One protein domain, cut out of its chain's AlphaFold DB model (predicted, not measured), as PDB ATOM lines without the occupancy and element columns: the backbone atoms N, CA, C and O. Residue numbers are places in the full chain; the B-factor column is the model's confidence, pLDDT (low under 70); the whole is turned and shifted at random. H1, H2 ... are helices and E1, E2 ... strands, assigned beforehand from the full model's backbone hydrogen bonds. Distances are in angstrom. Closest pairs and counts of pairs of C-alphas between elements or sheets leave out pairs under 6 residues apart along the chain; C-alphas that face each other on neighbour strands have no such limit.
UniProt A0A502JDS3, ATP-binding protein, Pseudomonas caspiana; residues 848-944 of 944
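What this domain is: This is residues 848 to 944 of the 944 residues of the protein "ATP-binding protein" of Pseudomonas caspiana (UniProt A0A502JDS3). Three helices gather round E2 of the antiparallel two-stranded sheet E1 and E2; residues 939 to 944 stick out. The 97 printed residues run E1, H1, E2, H2, H3, mixed in class, under half in named elements. The whole is compact, 45 by 29 by 24 A, radius of gyration of the C-alphas 13.8 A.

How they stand to each other: E1, residues 850 to 854, and E2, residues 883 to 889, are antiparallel, with N 853 and O 884 within hydrogen-bond range at 3.0 A. H3, residues 920 to 938, touches H1, residues 857 to 862, at a steep tilt of 54 degrees, closest C-alphas 926 and 859, 6.7 A, and H2, residues 903 to 912, closest C-alphas 920 and 910, 6.4 A. H2 has every O i to N i+4 pair within range, H3 14 of 15, H1 0 of 2 but 2 of 3 to N i+3.

Where its parts are: E1 begins at C-alpha 850 (-50.520, 2.440, -22.864); H3, 26.9 A, ends at C-alpha 938 (-44.238, 4.427, -7.320).

The domain as a whole: The printed part has no cut; pLDDT is under 70 at residues 880, 894, 939 to 944.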
ATOM      1  N   GLY A 848     -49.232   7.230 -28.079       78.31
ATOM      2  CA  GLY A 848     -50.100   6.410 -27.224       78.31
ATOM      3  C   GLY A 848     -49.871   6.642 -25.727       78.31
ATOM      4  O   GLY A 848     -48.916   7.297 -25.330       78.31
ATOM      5  N   ASN A 849     -50.783   6.145 -24.886       85.94
ATOM      6  CA  ASN A 849     -50.706   6.261 -23.421       85.94
ATOM      7  C   ASN A 849     -50.730   4.903 -22.704       85.94
ATOM      8  O   ASN A 849     -50.836   4.863 -21.487       85.94
ATOM      9  N   ARG A 850     -50.642   3.787 -23.434       88.19
ATOM     10  CA  ARG A 850     -50.520   2.440 -22.864       88.19
ATOM     11  C   ARG A 850     -49.188   1.833 -23.260       88.19
ATOM     12  O   ARG A 850     -48.726   2.035 -24.381       88.19
ATOM     13  N   LEU A 851     -48.623   1.080 -22.327       89.50
ATOM     14  CA  LEU A 851     -47.339   0.420 -22.469       89.50
ATOM     15  C   LEU A 851     -47.530  -1.085 -22.666       89.50
ATOM     16  O   LEU A 851     -48.197  -1.734 -21.859       89.50
ATOM     17  N   LEU A 852     -46.925  -1.632 -23.716       91.38
ATOM     18  CA  LEU A 852     -46.683  -3.058 -23.865       91.38
ATOM     19  C   LEU A 852     -45.377  -3.410 -23.169       91.38
ATOM     20  O   LEU A 852     -44.332  -2.807 -23.428       91.38
ATOM     21  N   PHE A 853     -45.455  -4.391 -22.279       91.38
ATOM     22  CA  PHE A 853     -44.327  -4.803 -21.463       91.38
ATOM     23  C   PHE A 853     -44.097  -6.314 -21.589       91.38
ATOM     24  O   PHE A 853     -45.076  -7.067 -21.620       91.38
ATOM     25  N   PRO A 854     -42.836  -6.774 -21.677       90.75
ATOM     26  CA  PRO A 854     -42.505  -8.195 -21.718       90.75
ATOM     27  C   PRO A 854     -43.071  -8.952 -20.508       90.75
ATOM     28  O   PRO A 854     -42.828  -8.563 -19.368       90.75
ATOM     29  N   VAL A 855     -43.830 -10.027 -20.732       90.88
ATOM     30  CA  VAL A 855     -44.463 -10.804 -19.648       90.88
ATOM     31  C   VAL A 855     -43.443 -11.634 -18.866       90.88
ATOM     32  O   VAL A 855     -42.440 -12.080 -19.422       90.88
ATOM     33  N   TRP A 856     -43.741 -11.896 -17.591       92.25
ATOM     34  CA  TRP A 856     -42.932 -12.745 -16.714       92.25
ATOM     35  C   TRP A 856     -43.788 -13.470 -15.677       92.25
ATOM     36  O   TRP A 856     -44.886 -13.020 -15.336       92.25
ATOM     37  N   SER A 857     -43.249 -14.560 -15.137       90.75
ATOM     38  CA  SER A 857     -43.798 -15.344 -14.032       90.75
ATOM     39  C   SER A 857     -45.297 -15.648 -14.219       90.75
ATOM     40  O   SER A 857     -45.749 -16.019 -15.304       90.75
ATOM     41  N   GLU A 858     -46.110 -15.471 -13.178       90.44
ATOM     42  CA  GLU A 858     -47.559 -15.689 -13.226       90.44
ATOM     43  C   GLU A 858     -48.298 -14.790 -14.238       90.44
ATOM     44  O   GLU A 858     -49.388 -15.153 -14.683       90.44
ATOM     45  N   PHE A 859     -47.708 -13.657 -14.645       93.25
ATOM     46  CA  PHE A 859     -48.296 -12.731 -15.620       93.25
ATOM     47  C   PHE A 859     -48.143 -13.197 -17.070       93.25
ATOM     48  O   PHE A 859     -48.738 -12.589 -17.957       93.25
ATOM     49  N   ARG A 860     -47.434 -14.305 -17.341       89.75
ATOM     50  CA  ARG A 860     -47.445 -14.979 -18.659       89.75
ATOM     51  C   ARG A 860     -48.863 -15.295 -19.140       89.75
ATOM     52  O   ARG A 860     -49.148 -15.220 -20.328       89.75
ATOM     53  N   LYS A 861     -49.776 -15.554 -18.200       91.81
ATOM     54  CA  LYS A 861     -51.220 -15.712 -18.428       91.81
ATOM     55  C   LYS A 861     -51.897 -14.484 -19.065       91.81
ATOM     56  O   LYS A 861     -53.015 -14.589 -19.548       91.81
ATOM     57  N   LEU A 862     -51.250 -13.319 -19.061       93.38
ATOM     58  CA  LEU A 862     -51.746 -12.081 -19.668       93.38
ATOM     59  C   LEU A 862     -51.155 -11.814 -21.063       93.38
ATOM     60  O   LEU A 862     -51.338 -10.723 -21.602       93.38
ATOM     61  N   GLU A 863     -50.437 -12.780 -21.643       94.06
ATOM     62  CA  GLU A 863     -49.855 -12.652 -22.979       94.06
ATOM     63  C   GLU A 863     -50.941 -12.446 -24.046       94.06
ATOM     64  O   GLU A 863     -51.882 -13.238 -24.174       94.06
ATOM     65  N   ILE A 864     -50.776 -11.402 -24.857       93.69
ATOM     66  CA  ILE A 864     -51.653 -11.106 -25.993       93.69
ATOM     67  C   ILE A 864     -51.050 -11.602 -27.311       93.69
ATOM     68  O   ILE A 864     -49.836 -11.619 -27.487       93.69
ATOM     69  N   SER A 865     -51.902 -11.966 -28.273       85.94
ATOM     70  CA  SER A 865     -51.467 -12.406 -29.612       85.94
ATOM     71  C   SER A 865     -51.582 -11.319 -30.689       85.94
ATOM     72  O   SER A 865     -51.327 -11.579 -31.864       85.94
ATOM     73  N   LYS A 866     -52.040 -10.116 -30.325       82.19
ATOM     74  CA  LYS A 866     -52.350  -9.035 -31.268       82.19
ATOM     75  C   LYS A 866     -51.206  -8.031 -31.362       82.19
ATOM     76  O   LYS A 866     -50.800  -7.468 -30.352       82.19
ATOM     77  N   ASN A 867     -50.760  -7.748 -32.585       79.12
ATOM     78  CA  ASN A 867     -49.857  -6.633 -32.858       79.12
ATOM     79  C   ASN A 867     -50.632  -5.302 -32.768       79.12
ATOM     80  O   ASN A 867     -51.690  -5.163 -33.391       79.12
ATOM     81  N   ILE A 868     -50.140  -4.347 -31.974       83.56
ATOM     82  CA  ILE A 868     -50.799  -3.056 -31.732       83.56
ATOM     83  C   ILE A 868     -49.938  -1.942 -32.341       83.56
ATOM     84  O   ILE A 868     -48.874  -1.643 -31.799       83.56
ATOM     85  N   PRO A 869     -50.377  -1.300 -33.438       77.81
ATOM     86  CA  PRO A 869     -49.627  -0.198 -34.026       77.81
ATOM     87  C   PRO A 869     -49.607   1.006 -33.075       77.81
ATOM     88  O   PRO A 869     -50.622   1.326 -32.452       77.81
ATOM     89  N   TRP A 870     -48.456   1.679 -32.992       79.00
ATOM     90  CA  TRP A 870     -48.240   2.888 -32.180       79.00
ATOM     91  C   TRP A 870     -48.530   2.726 -30.678       79.00
ATOM     92  O   TRP A 870     -48.897   3.694 -30.018       79.00
ATOM     93  N   ALA A 871     -48.406   1.516 -30.131       83.19
ATOM     94  CA  ALA A 871     -48.308   1.347 -28.685       83.19
ATOM     95  C   ALA A 871     -46.900   1.736 -28.214       83.19
ATOM     96  O   ALA A 871     -45.940   1.539 -28.957       83.19
ATOM     97  N   ARG A 872     -46.770   2.220 -26.972       87.25
ATOM     98  CA  ARG A 872     -45.449   2.308 -26.338       87.25
ATOM     99  C   ARG A 872     -44.974   0.887 -26.058       87.25
ATOM    100  O   ARG A 872     -45.769   0.113 -25.519       87.25
ATOM    101  N   VAL A 873     -43.738   0.518 -26.390       86.44
ATOM    102  CA  VAL A 873     -43.251  -0.866 -26.202       86.44
ATOM    103  C   VAL A 873     -41.883  -0.883 -25.529       86.44
ATOM    104  O   VAL A 873     -40.944  -0.244 -25.990       86.44
ATOM    105  N   ILE A 874     -41.738  -1.651 -24.444       86.19
ATOM    106  CA  ILE A 874     -40.407  -2.034 -23.950       86.19
ATOM    107  C   ILE A 874     -39.965  -3.263 -24.735       86.19
ATOM    108  O   ILE A 874     -40.417  -4.365 -24.445       86.19
ATOM    109  N   GLU A 875     -39.106  -3.078 -25.734       79.19
ATOM    110  CA  GLU A 875     -38.611  -4.185 -26.556       79.19
ATOM    111  C   GLU A 875     -37.849  -5.230 -25.726       79.19
ATOM    112  O   GLU A 875     -37.104  -4.904 -24.797       79.19
ATOM    113  N   SER A 876     -38.033  -6.503 -26.080       79.25
ATOM    114  CA  SER A 876     -37.279  -7.633 -25.540       79.25
ATOM    115  C   SER A 876     -36.625  -8.412 -26.676       79.25
ATOM    116  O   SER A 876     -37.306  -8.863 -27.594       79.25
ATOM    117  N   ASN A 877     -35.315  -8.637 -26.572       70.56
ATOM    118  CA  ASN A 877     -34.519  -9.404 -27.541       70.56
ATOM    119  C   ASN A 877     -34.639 -10.935 -27.345       70.56
ATOM    120  O   ASN A 877     -33.683 -11.677 -27.568       70.56
ATOM    121  N   SER A 878     -35.795 -11.408 -26.873       76.94
ATOM    122  CA  SER A 878     -36.104 -12.835 -26.697       76.94
ATOM    123  C   SER A 878     -36.467 -13.500 -28.033       76.94
ATOM    124  O   SER A 878     -36.967 -12.838 -28.939       76.94
ATOM    125  N   HIS A 879     -36.271 -14.818 -28.149       74.50
ATOM    126  CA  HIS A 879     -36.651 -15.636 -29.306       74.50
ATOM    127  C   HIS A 879     -38.145 -15.522 -29.645       74.50
ATOM    128  O   HIS A 879     -38.505 -15.427 -30.816       74.50
ATOM    129  N   MET A 880     -39.000 -15.490 -28.621       69.88
ATOM    130  CA  MET A 880     -40.429 -15.211 -28.749       69.88
ATOM    131  C   MET A 880     -40.817 -14.201 -27.668       69.88
ATOM    132  O   MET A 880     -41.138 -14.595 -26.540       69.88
ATOM    133  N   PRO A 881     -40.739 -12.893 -27.954       76.00
ATOM    134  CA  PRO A 881     -41.101 -11.895 -26.973       76.00
ATOM    135  C   PRO A 881     -42.622 -11.920 -26.790       76.00
ATOM    136  O   PRO A 881     -43.397 -11.694 -27.717       76.00
ATOM    137  N   ALA A 882     -43.038 -12.240 -25.573       86.94
ATOM    138  CA  ALA A 882     -44.428 -12.267 -25.158       86.94
ATOM    139  C   ALA A 882     -44.729 -10.962 -24.422       86.94
ATOM    140  O   ALA A 882     -43.997 -10.597 -23.503       86.94
ATOM    141  N   TYR A 883     -45.793 -10.265 -24.813       92.75
ATOM    142  CA  TYR A 883     -46.140  -8.957 -24.255       92.75
ATOM    143  C   TYR A 883     -47.499  -8.989 -23.564       92.75
ATOM    144  O   TYR A 883     -48.422  -9.671 -24.014       92.75
ATOM    145  N   LEU A 884     -47.622  -8.213 -22.490       93.56
ATOM    146  CA  LEU A 884     -48.892  -7.857 -21.865       93.56
ATOM    147  C   LEU A 884     -49.132  -6.358 -22.009       93.56
ATOM    148  O   LEU A 884     -48.196  -5.565 -22.137       93.56
ATOM    149  N   VAL A 885     -50.401  -5.964 -21.953       93.50
ATOM    150  CA  VAL A 885     -50.774  -4.557 -21.790       93.50
ATOM    151  C   VAL A 885     -50.642  -4.212 -20.312       93.50
ATOM    152  O   VAL A 885     -51.291  -4.846 -19.478       93.50
ATOM    153  N   MET A 886     -49.826  -3.214 -19.976       92.06
ATOM    154  CA  MET A 886     -49.704  -2.750 -18.595       92.06
ATOM    155  C   MET A 886     -51.049  -2.184 -18.101       92.06
ATOM    156  O   MET A 886     -51.698  -1.439 -18.846       92.06
ATOM    157  N   PRO A 887     -51.476  -2.481 -16.856       92.81
ATOM    158  CA  PRO A 887     -52.726  -1.988 -16.273       92.81
ATOM    159  C   PRO A 887     -52.575  -0.539 -15.787       92.81
ATOM    160  O   PRO A 887     -52.864  -0.195 -14.641       92.81
ATOM    161  N   ALA A 888     -52.047   0.317 -16.657       89.25
ATOM    162  CA  ALA A 888     -51.765   1.710 -16.375       89.25
ATOM    163  C   ALA A 888     -51.768   2.544 -17.653       89.25
ATOM    164  O   ALA A 888     -51.366   2.079 -18.727       89.25
ATOM    165  N   LYS A 889     -52.183   3.799 -17.507       87.44
ATOM    166  CA  LYS A 889     -51.996   4.833 -18.514       87.44
ATOM    167  C   LYS A 889     -50.838   5.730 -18.107       87.44
ATOM    168  O   LYS A 889     -50.766   6.214 -16.979       87.44
ATOM    169  N   PHE A 890     -49.951   5.949 -19.062       84.69
ATOM    170  CA  PHE A 890     -48.751   6.750 -18.926       84.69
ATOM    171  C   PHE A 890     -48.971   8.079 -19.649       84.69
ATOM    172  O   PHE A 890     -49.192   8.096 -20.864       84.69
ATOM    173  N   GLY A 891     -48.931   9.182 -18.902       74.81
ATOM    174  CA  GLY A 891     -49.024  10.534 -19.452       74.81
ATOM    175  C   GLY A 891     -47.743  10.977 -20.165       74.81
ATOM    176  O   GLY A 891     -46.955  10.153 -20.658       74.81
ATOM    177  N   VAL A 892     -47.551  12.292 -20.242       71.25
ATOM    178  CA  VAL A 892     -46.272  12.904 -20.626       71.25
ATOM    179  C   VAL A 892     -45.319  12.806 -19.429       71.25
ATOM    180  O   VAL A 892     -45.745  12.620 -18.291       71.25
ATOM    181  N   ARG A 893     -44.008  12.874 -19.671       71.75
ATOM    182  CA  ARG A 893     -42.994  12.788 -18.613       71.75
ATOM    183  C   ARG A 893     -43.307  13.753 -17.455       71.75
ATOM    184  O   ARG A 893     -43.334  14.962 -17.667       71.75
ATOM    185  N   GLY A 894     -43.485  13.202 -16.252       67.31
ATOM    186  CA  GLY A 894     -43.836  13.940 -15.031       67.31
ATOM    187  C   GLY A 894     -45.306  13.834 -14.603       67.31
ATOM    188  O   GLY A 894     -45.616  14.200 -13.472       67.31
ATOM    189  N   ASP A 895     -46.193  13.308 -15.454       74.94
ATOM    190  CA  ASP A 895     -47.585  13.039 -15.079       74.94
ATOM    191  C   ASP A 895     -47.687  11.823 -14.135       74.94
ATOM    192  O   ASP A 895     -46.952  10.844 -14.310       74.94
ATOM    193  N   PRO A 896     -48.621  11.830 -13.165       77.19
ATOM    194  CA  PRO A 896     -48.872  10.666 -12.324       77.19
ATOM    195  C   PRO A 896     -49.431   9.500 -13.151       77.19
ATOM    196  O   PRO A 896     -50.232   9.690 -14.068       77.19
ATOM    197  N   ILE A 897     -49.039   8.275 -12.796       84.50
ATOM    198  CA  ILE A 897     -49.551   7.061 -13.440       84.50
ATOM    199  C   ILE A 897     -51.015   6.845 -13.044       84.50
ATOM    200  O   ILE A 897     -51.343   6.740 -11.860       84.50
ATOM    201  N   GLU A 898     -51.896   6.703 -14.033       88.00
ATOM    202  CA  GLU A 898     -53.292   6.319 -13.812       88.00
ATOM    203  C   GLU A 898     -53.422   4.796 -13.942       88.00
ATOM    204  O   GLU A 898     -53.433   4.257 -15.050       88.00
ATOM    205  N   PHE A 899     -53.510   4.083 -12.818       89.81
ATOM    206  CA  PHE A 899     -53.753   2.637 -12.822       89.81
ATOM    207  C   PHE A 899     -55.158   2.315 -13.348       89.81
ATOM    208  O   PHE A 899     -56.150   2.892 -12.905       89.81
ATOM    209  N   ASP A 900     -55.244   1.358 -14.269       86.81
ATOM    210  CA  ASP A 900     -56.476   0.974 -14.955       86.81
ATOM    211  C   ASP A 900     -56.749  -0.516 -14.745       86.81
ATOM    212  O   ASP A 900     -56.040  -1.376 -15.262       86.81
ATOM    213  N   SER A 901     -57.807  -0.807 -13.992       82.06
ATOM    214  CA  SER A 901     -58.368  -2.151 -13.790       82.06
ATOM    215  C   SER A 901     -59.818  -2.228 -14.283       82.06
ATOM    216  O   SER A 901     -60.619  -3.021 -13.792       82.06
ATOM    217  N   SER A 902     -60.183  -1.371 -15.243       87.69
ATOM    218  CA  SER A 902     -61.543  -1.301 -15.770       87.69
ATOM    219  C   SER A 902     -61.961  -2.579 -16.502       87.69
ATOM    220  O   SER A 902     -61.159  -3.246 -17.160       87.69
ATOM    221  N   GLU A 903     -63.267  -2.855 -16.478       88.56
ATOM    222  CA  GLU A 903     -63.875  -3.945 -17.255       88.56
ATOM    223  C   GLU A 903     -63.579  -3.808 -18.758       88.56
ATOM    224  O   GLU A 903     -63.473  -4.806 -19.465       88.56
ATOM    225  N   THR A 904     -63.383  -2.580 -19.246       90.56
ATOM    226  CA  THR A 904     -63.005  -2.300 -20.635       90.56
ATOM    227  C   THR A 904     -61.638  -2.890 -20.981       90.56
ATOM    228  O   THR A 904     -61.509  -3.562 -22.003       90.56
ATOM    229  N   LEU A 905     -60.620  -2.670 -20.137       90.62
ATOM    230  CA  LEU A 905     -59.289  -3.255 -20.332       90.62
ATOM    231  C   LEU A 905     -59.351  -4.782 -20.223       90.62
ATOM    232  O   LEU A 905     -58.810  -5.477 -21.079       90.62
ATOM    233  N   ILE A 906     -60.036  -5.297 -19.202       92.12
ATOM    234  CA  ILE A 906     -60.145  -6.740 -18.949       92.12
ATOM    235  C   ILE A 906     -60.853  -7.450 -20.108       92.12
ATOM    236  O   ILE A 906     -60.352  -8.456 -20.610       92.12
ATOM    237  N   SER A 907     -61.981  -6.910 -20.580       91.31
ATOM    238  CA  SER A 907     -62.715  -7.447 -21.731       91.31
ATOM    239  C   SER A 907     -61.860  -7.430 -22.995       91.31
ATOM    240  O   SER A 907     -61.805  -8.434 -23.706       91.31
ATOM    241  N   TRP A 908     -61.138  -6.331 -23.244       93.50
ATOM    242  CA  TRP A 908     -60.245  -6.239 -24.395       93.50
ATOM    243  C   TRP A 908     -59.126  -7.282 -24.324       93.50
ATOM    244  O   TRP A 908     -58.859  -7.970 -25.306       93.50
ATOM    245  N   VAL A 909     -58.488  -7.450 -23.165       92.00
ATOM    246  CA  VAL A 909     -57.411  -8.437 -22.994       92.00
ATOM    247  C   VAL A 909     -57.949  -9.846 -23.168       92.00
ATOM    248  O   VAL A 909     -57.373 -10.598 -23.940       92.00
ATOM    249  N   TYR A 910     -59.092 -10.179 -22.565       92.31
ATOM    250  CA  TYR A 910     -59.740 -11.484 -22.724       92.31
ATOM    251  C   TYR A 910     -59.968 -11.857 -24.199       92.31
ATOM    252  O   TYR A 910     -59.641 -12.963 -24.637       92.31
ATOM    253  N   GLU A 911     -60.457 -10.913 -25.007       91.69
ATOM    254  CA  GLU A 911     -60.652 -11.119 -26.447       91.69
ATOM    255  C   GLU A 911     -59.333 -11.332 -27.208       91.69
ATOM    256  O   GLU A 911     -59.302 -12.058 -28.206       91.69
ATOM    257  N   ASN A 912     -58.225 -10.766 -26.722       93.31
ATOM    258  CA  ASN A 912     -56.928 -10.736 -27.406       93.31
ATOM    259  C   ASN A 912     -55.837 -11.610 -26.750       93.31
ATOM    260  O   ASN A 912     -54.706 -11.621 -27.237       93.31
ATOM    261  N   LEU A 913     -56.169 -12.375 -25.703       92.94
ATOM    262  CA  LEU A 913     -55.261 -13.329 -25.058       92.94
ATOM    263  C   LEU A 913     -54.785 -14.402 -26.036       92.94
ATOM    264  O   LEU A 913     -55.569 -14.886 -26.860       92.94
ATOM    265  N   LYS A 914     -53.529 -14.816 -25.891       90.56
ATOM    266  CA  LYS A 914     -52.969 -15.962 -26.610       90.56
ATOM    267  C   LYS A 914     -53.550 -17.280 -26.097       90.56
ATOM    268  O   LYS A 914     -53.979 -18.106 -26.897       90.56
ATOM    269  N   ASP A 915     -53.618 -17.454 -24.777       90.19
ATOM    270  CA  ASP A 915     -54.269 -18.605 -24.150       90.19
ATOM    271  C   ASP A 915     -55.761 -18.324 -23.924       90.19
ATOM    272  O   ASP A 915     -56.153 -17.534 -23.065       90.19
ATOM    273  N   LYS A 916     -56.609 -18.988 -24.716       88.56
ATOM    274  CA  LYS A 916     -58.070 -18.843 -24.655       88.56
ATOM    275  C   LYS A 916     -58.727 -19.625 -23.514       88.56
ATOM    276  O   LYS A 916     -59.940 -19.522 -23.351       88.56
ATOM    277  N   THR A 917     -57.966 -20.399 -22.742       90.31
ATOM    278  CA  THR A 917     -58.490 -21.177 -21.605       90.31
ATOM    279  C   THR A 917     -58.611 -20.360 -20.317       90.31
ATOM    280  O   THR A 917     -59.258 -20.796 -19.367       90.31
ATOM    281  N   ILE A 918     -58.027 -19.159 -20.283       91.25
ATOM    282  CA  ILE A 918     -57.978 -18.302 -19.097       91.25
ATOM    283  C   ILE A 918     -59.309 -17.571 -18.915       91.25
ATOM    284  O   ILE A 918     -59.773 -16.850 -19.796       91.25
ATOM    285  N   GLU A 919     -59.917 -17.723 -17.740       91.75
ATOM    286  CA  GLU A 919     -61.168 -17.048 -17.395       91.75
ATOM    287  C   GLU A 919     -60.972 -15.551 -17.097       91.75
ATOM    288  O   GLU A 919     -59.942 -15.123 -16.572       91.75
ATOM    289  N   ARG A 920     -62.007 -14.735 -17.345       90.31
ATOM    290  CA  ARG A 920     -61.994 -13.289 -17.027       90.31
ATOM    291  C   ARG A 920     -61.721 -12.993 -15.546       90.31
ATOM    292  O   ARG A 920     -61.080 -11.993 -15.223       90.31
ATOM    293  N   SER A 921     -62.193 -13.860 -14.651       90.44
ATOM    294  CA  SER A 921     -61.960 -13.783 -13.203       90.44
ATOM    295  C   SER A 921     -60.462 -13.832 -12.866       90.44
ATOM    296  O   SER A 921     -59.981 -13.045 -12.049       90.44
ATOM    297  N   GLU A 922     -59.709 -14.689 -13.555       92.50
ATOM    298  CA  GLU A 922     -58.265 -14.843 -13.385       92.50
ATOM    299  C   GLU A 922     -57.493 -13.640 -13.951       92.50
ATOM    300  O   GLU A 922     -56.569 -13.155 -13.298       92.50
ATOM    301  N   ILE A 923     -57.906 -13.088 -15.100       92.31
ATOM    302  CA  ILE A 923     -57.321 -11.849 -15.661       92.31
ATOM    303  C   ILE A 923     -57.453 -10.699 -14.660       92.31
ATOM    304  O   ILE A 923     -56.483  -9.998 -14.376       92.31
ATOM    305  N   THR A 924     -58.652 -10.537 -14.094       92.75
ATOM    306  CA  THR A 924     -58.942  -9.502 -13.092       92.75
ATOM    307  C   THR A 924     -58.016  -9.650 -11.885       92.75
ATOM    308  O   THR A 924     -57.376  -8.685 -11.468       92.75
ATOM    309  N   ARG A 925     -57.889 -10.875 -11.351       94.38
ATOM    310  CA  ARG A 925     -57.016 -11.179 -10.209       94.38
ATOM    311  C   ARG A 925     -55.551 -10.840 -10.500       94.38
ATOM    312  O   ARG A 925     -54.892 -10.226  -9.663       94.38
ATOM    313  N   LEU A 926     -55.051 -11.220 -11.676       94.06
ATOM    314  CA  LEU A 926     -53.670 -10.956 -12.085       94.06
ATOM    315  C   LEU A 926     -53.405  -9.460 -12.282       94.06
ATOM    316  O   LEU A 926     -52.356  -8.982 -11.861       94.06
ATOM    317  N   TYR A 927     -54.345  -8.699 -12.851       94.38
ATOM    318  CA  TYR A 927     -54.176  -7.252 -12.981       94.38
ATOM    319  C   TYR A 927     -54.228  -6.505 -11.654       94.38
ATOM    320  O   TYR A 927     -53.420  -5.599 -11.469       94.38
ATOM    321  N   ILE A 928     -55.088  -6.899 -10.710       91.75
ATOM    322  CA  ILE A 928     -55.072  -6.328  -9.351       91.75
ATOM    323  C   ILE A 928     -53.695  -6.541  -8.716       91.75
ATOM    324  O   ILE A 928     -53.075  -5.587  -8.248       91.75
ATOM    325  N   LYS A 929     -53.175  -7.770  -8.792       92.81
ATOM    326  CA  LYS A 929     -51.852  -8.110  -8.263       92.81
ATOM    327  C   LYS A 929     -50.725  -7.334  -8.955       92.81
ATOM    328  O   LYS A 929     -49.795  -6.882  -8.295       92.81
ATOM    329  N   LEU A 930     -50.808  -7.149 -10.274       91.88
ATOM    330  CA  LEU A 930     -49.826  -6.373 -11.035       91.88
ATOM    331  C   LEU A 930     -49.858  -4.884 -10.659       91.88
ATOM    332  O   LEU A 930     -48.803  -4.271 -10.519       91.88
ATOM    333  N   VAL A 931     -51.046  -4.309 -10.447       91.62
ATOM    334  CA  VAL A 931     -51.202  -2.925  -9.970       91.62
ATOM    335  C   VAL A 931     -50.604  -2.758  -8.572       91.62
ATOM    336  O   VAL A 931     -49.848  -1.816  -8.355       91.62
ATOM    337  N   GLU A 932     -50.894  -3.668  -7.638       90.12
ATOM    338  CA  GLU A 932     -50.284  -3.659  -6.298       90.12
ATOM    339  C   GLU A 932     -48.757  -3.741  -6.382       90.12
ATOM    340  O   GLU A 932     -48.060  -2.949  -5.750       90.12
ATOM    341  N   HIS A 933     -48.237  -4.627  -7.235       88.62
ATOM    342  CA  HIS A 933     -46.801  -4.752  -7.477       88.62
ATOM    343  C   HIS A 933     -46.187  -3.455  -8.018       88.62
ATOM    344  O   HIS A 933     -45.137  -3.033  -7.547       88.62
ATOM    345  N   MET A 934     -46.837  -2.783  -8.972       89.88
ATOM    346  CA  MET A 934     -46.365  -1.504  -9.523       89.88
ATOM    347  C   MET A 934     -46.412  -0.355  -8.501       89.88
ATOM    348  O   MET A 934     -45.541   0.520  -8.522       89.88
ATOM    349  N   LYS A 935     -47.400  -0.348  -7.596       87.31
ATOM    350  CA  LYS A 935     -47.519   0.670  -6.540       87.31
ATOM    351  C   LYS A 935     -46.318   0.686  -5.602       87.31
ATOM    352  O   LYS A 935     -45.826   1.762  -5.280       87.31
ATOM    353  N   LEU A 936     -45.750  -0.481  -5.291       86.38
ATOM    354  CA  LEU A 936     -44.539  -0.593  -4.465       86.38
ATOM    355  C   LEU A 936     -43.352   0.227  -5.009       86.38
ATOM    356  O   LEU A 936     -42.527   0.706  -4.237       86.38
ATOM    357  N   PHE A 937     -43.269   0.421  -6.328       82.50
ATOM    358  CA  PHE A 937     -42.182   1.167  -6.973       82.50
ATOM    359  C   PHE A 937     -42.492   2.655  -7.175       82.50
ATOM    360  O   PHE A 937     -41.564   3.440  -7.370       82.50
ATOM    361  N   THR A 938     -43.768   3.044  -7.108       74.25
ATOM    362  CA  THR A 938     -44.238   4.427  -7.320       74.25
ATOM    363  C   THR A 938     -44.519   5.167  -6.011       74.25
ATOM    364  O   THR A 938     -44.343   6.376  -5.964       74.25
ATOM    365  N   GLU A 939     -44.873   4.459  -4.934       62.69
ATOM    366  CA  GLU A 939     -45.106   5.027  -3.594       62.69
ATOM    367  C   GLU A 939     -43.806   5.167  -2.768       62.69
ATOM    368  O   GLU A 939     -43.778   5.857  -1.753       62.69
ATOM    369  N   ALA A 940     -42.693   4.574  -3.217       49.94
ATOM    370  CA  ALA A 940     -41.380   4.653  -2.566       49.94
ATOM    371  C   ALA A 940     -40.578   5.922  -2.942       49.94
ATOM    372  O   ALA A 940     -39.402   5.845  -3.325       49.94
ATOM    373  N   SER A 941     -41.211   7.090  -2.875       42.28
ATOM    374  CA  SER A 941     -40.549   8.394  -2.983       42.28
ATOM    375  C   SER A 941     -41.056   9.310  -1.875       42.28
ATOM    376  O   SER A 941     -42.022  10.025  -2.098       42.28
ATOM    377  N   ASP A 942     -40.447   9.205  -0.687       39.03
ATOM    378  CA  ASP A 942     -40.252  10.328   0.256       39.03
ATOM    379  C   ASP A 942     -39.457   9.958   1.533       39.03
ATOM    380  O   ASP A 942     -39.608  10.599   2.564       39.03
ATOM    381  N   GLU A 943     -38.539   8.983   1.493       34.97
ATOM    382  CA  GLU A 943     -37.497   8.864   2.532       34.97
ATOM    383  C   GLU A 943     -36.151   8.463   1.908       34.97
ATOM    384  O   GLU A 943     -35.827   7.281   1.821       34.97
ATOM    385  N   THR A 944     -35.427   9.458   1.379       29.66
ATOM    386  CA  THR A 944     -34.032   9.842   1.721       29.66
ATOM    387  C   THR A 944     -33.530  10.915   0.770       29.66
ATOM    388  O   THR A 944     -33.544  10.652  -0.456       29.66
TER     389      THR A 944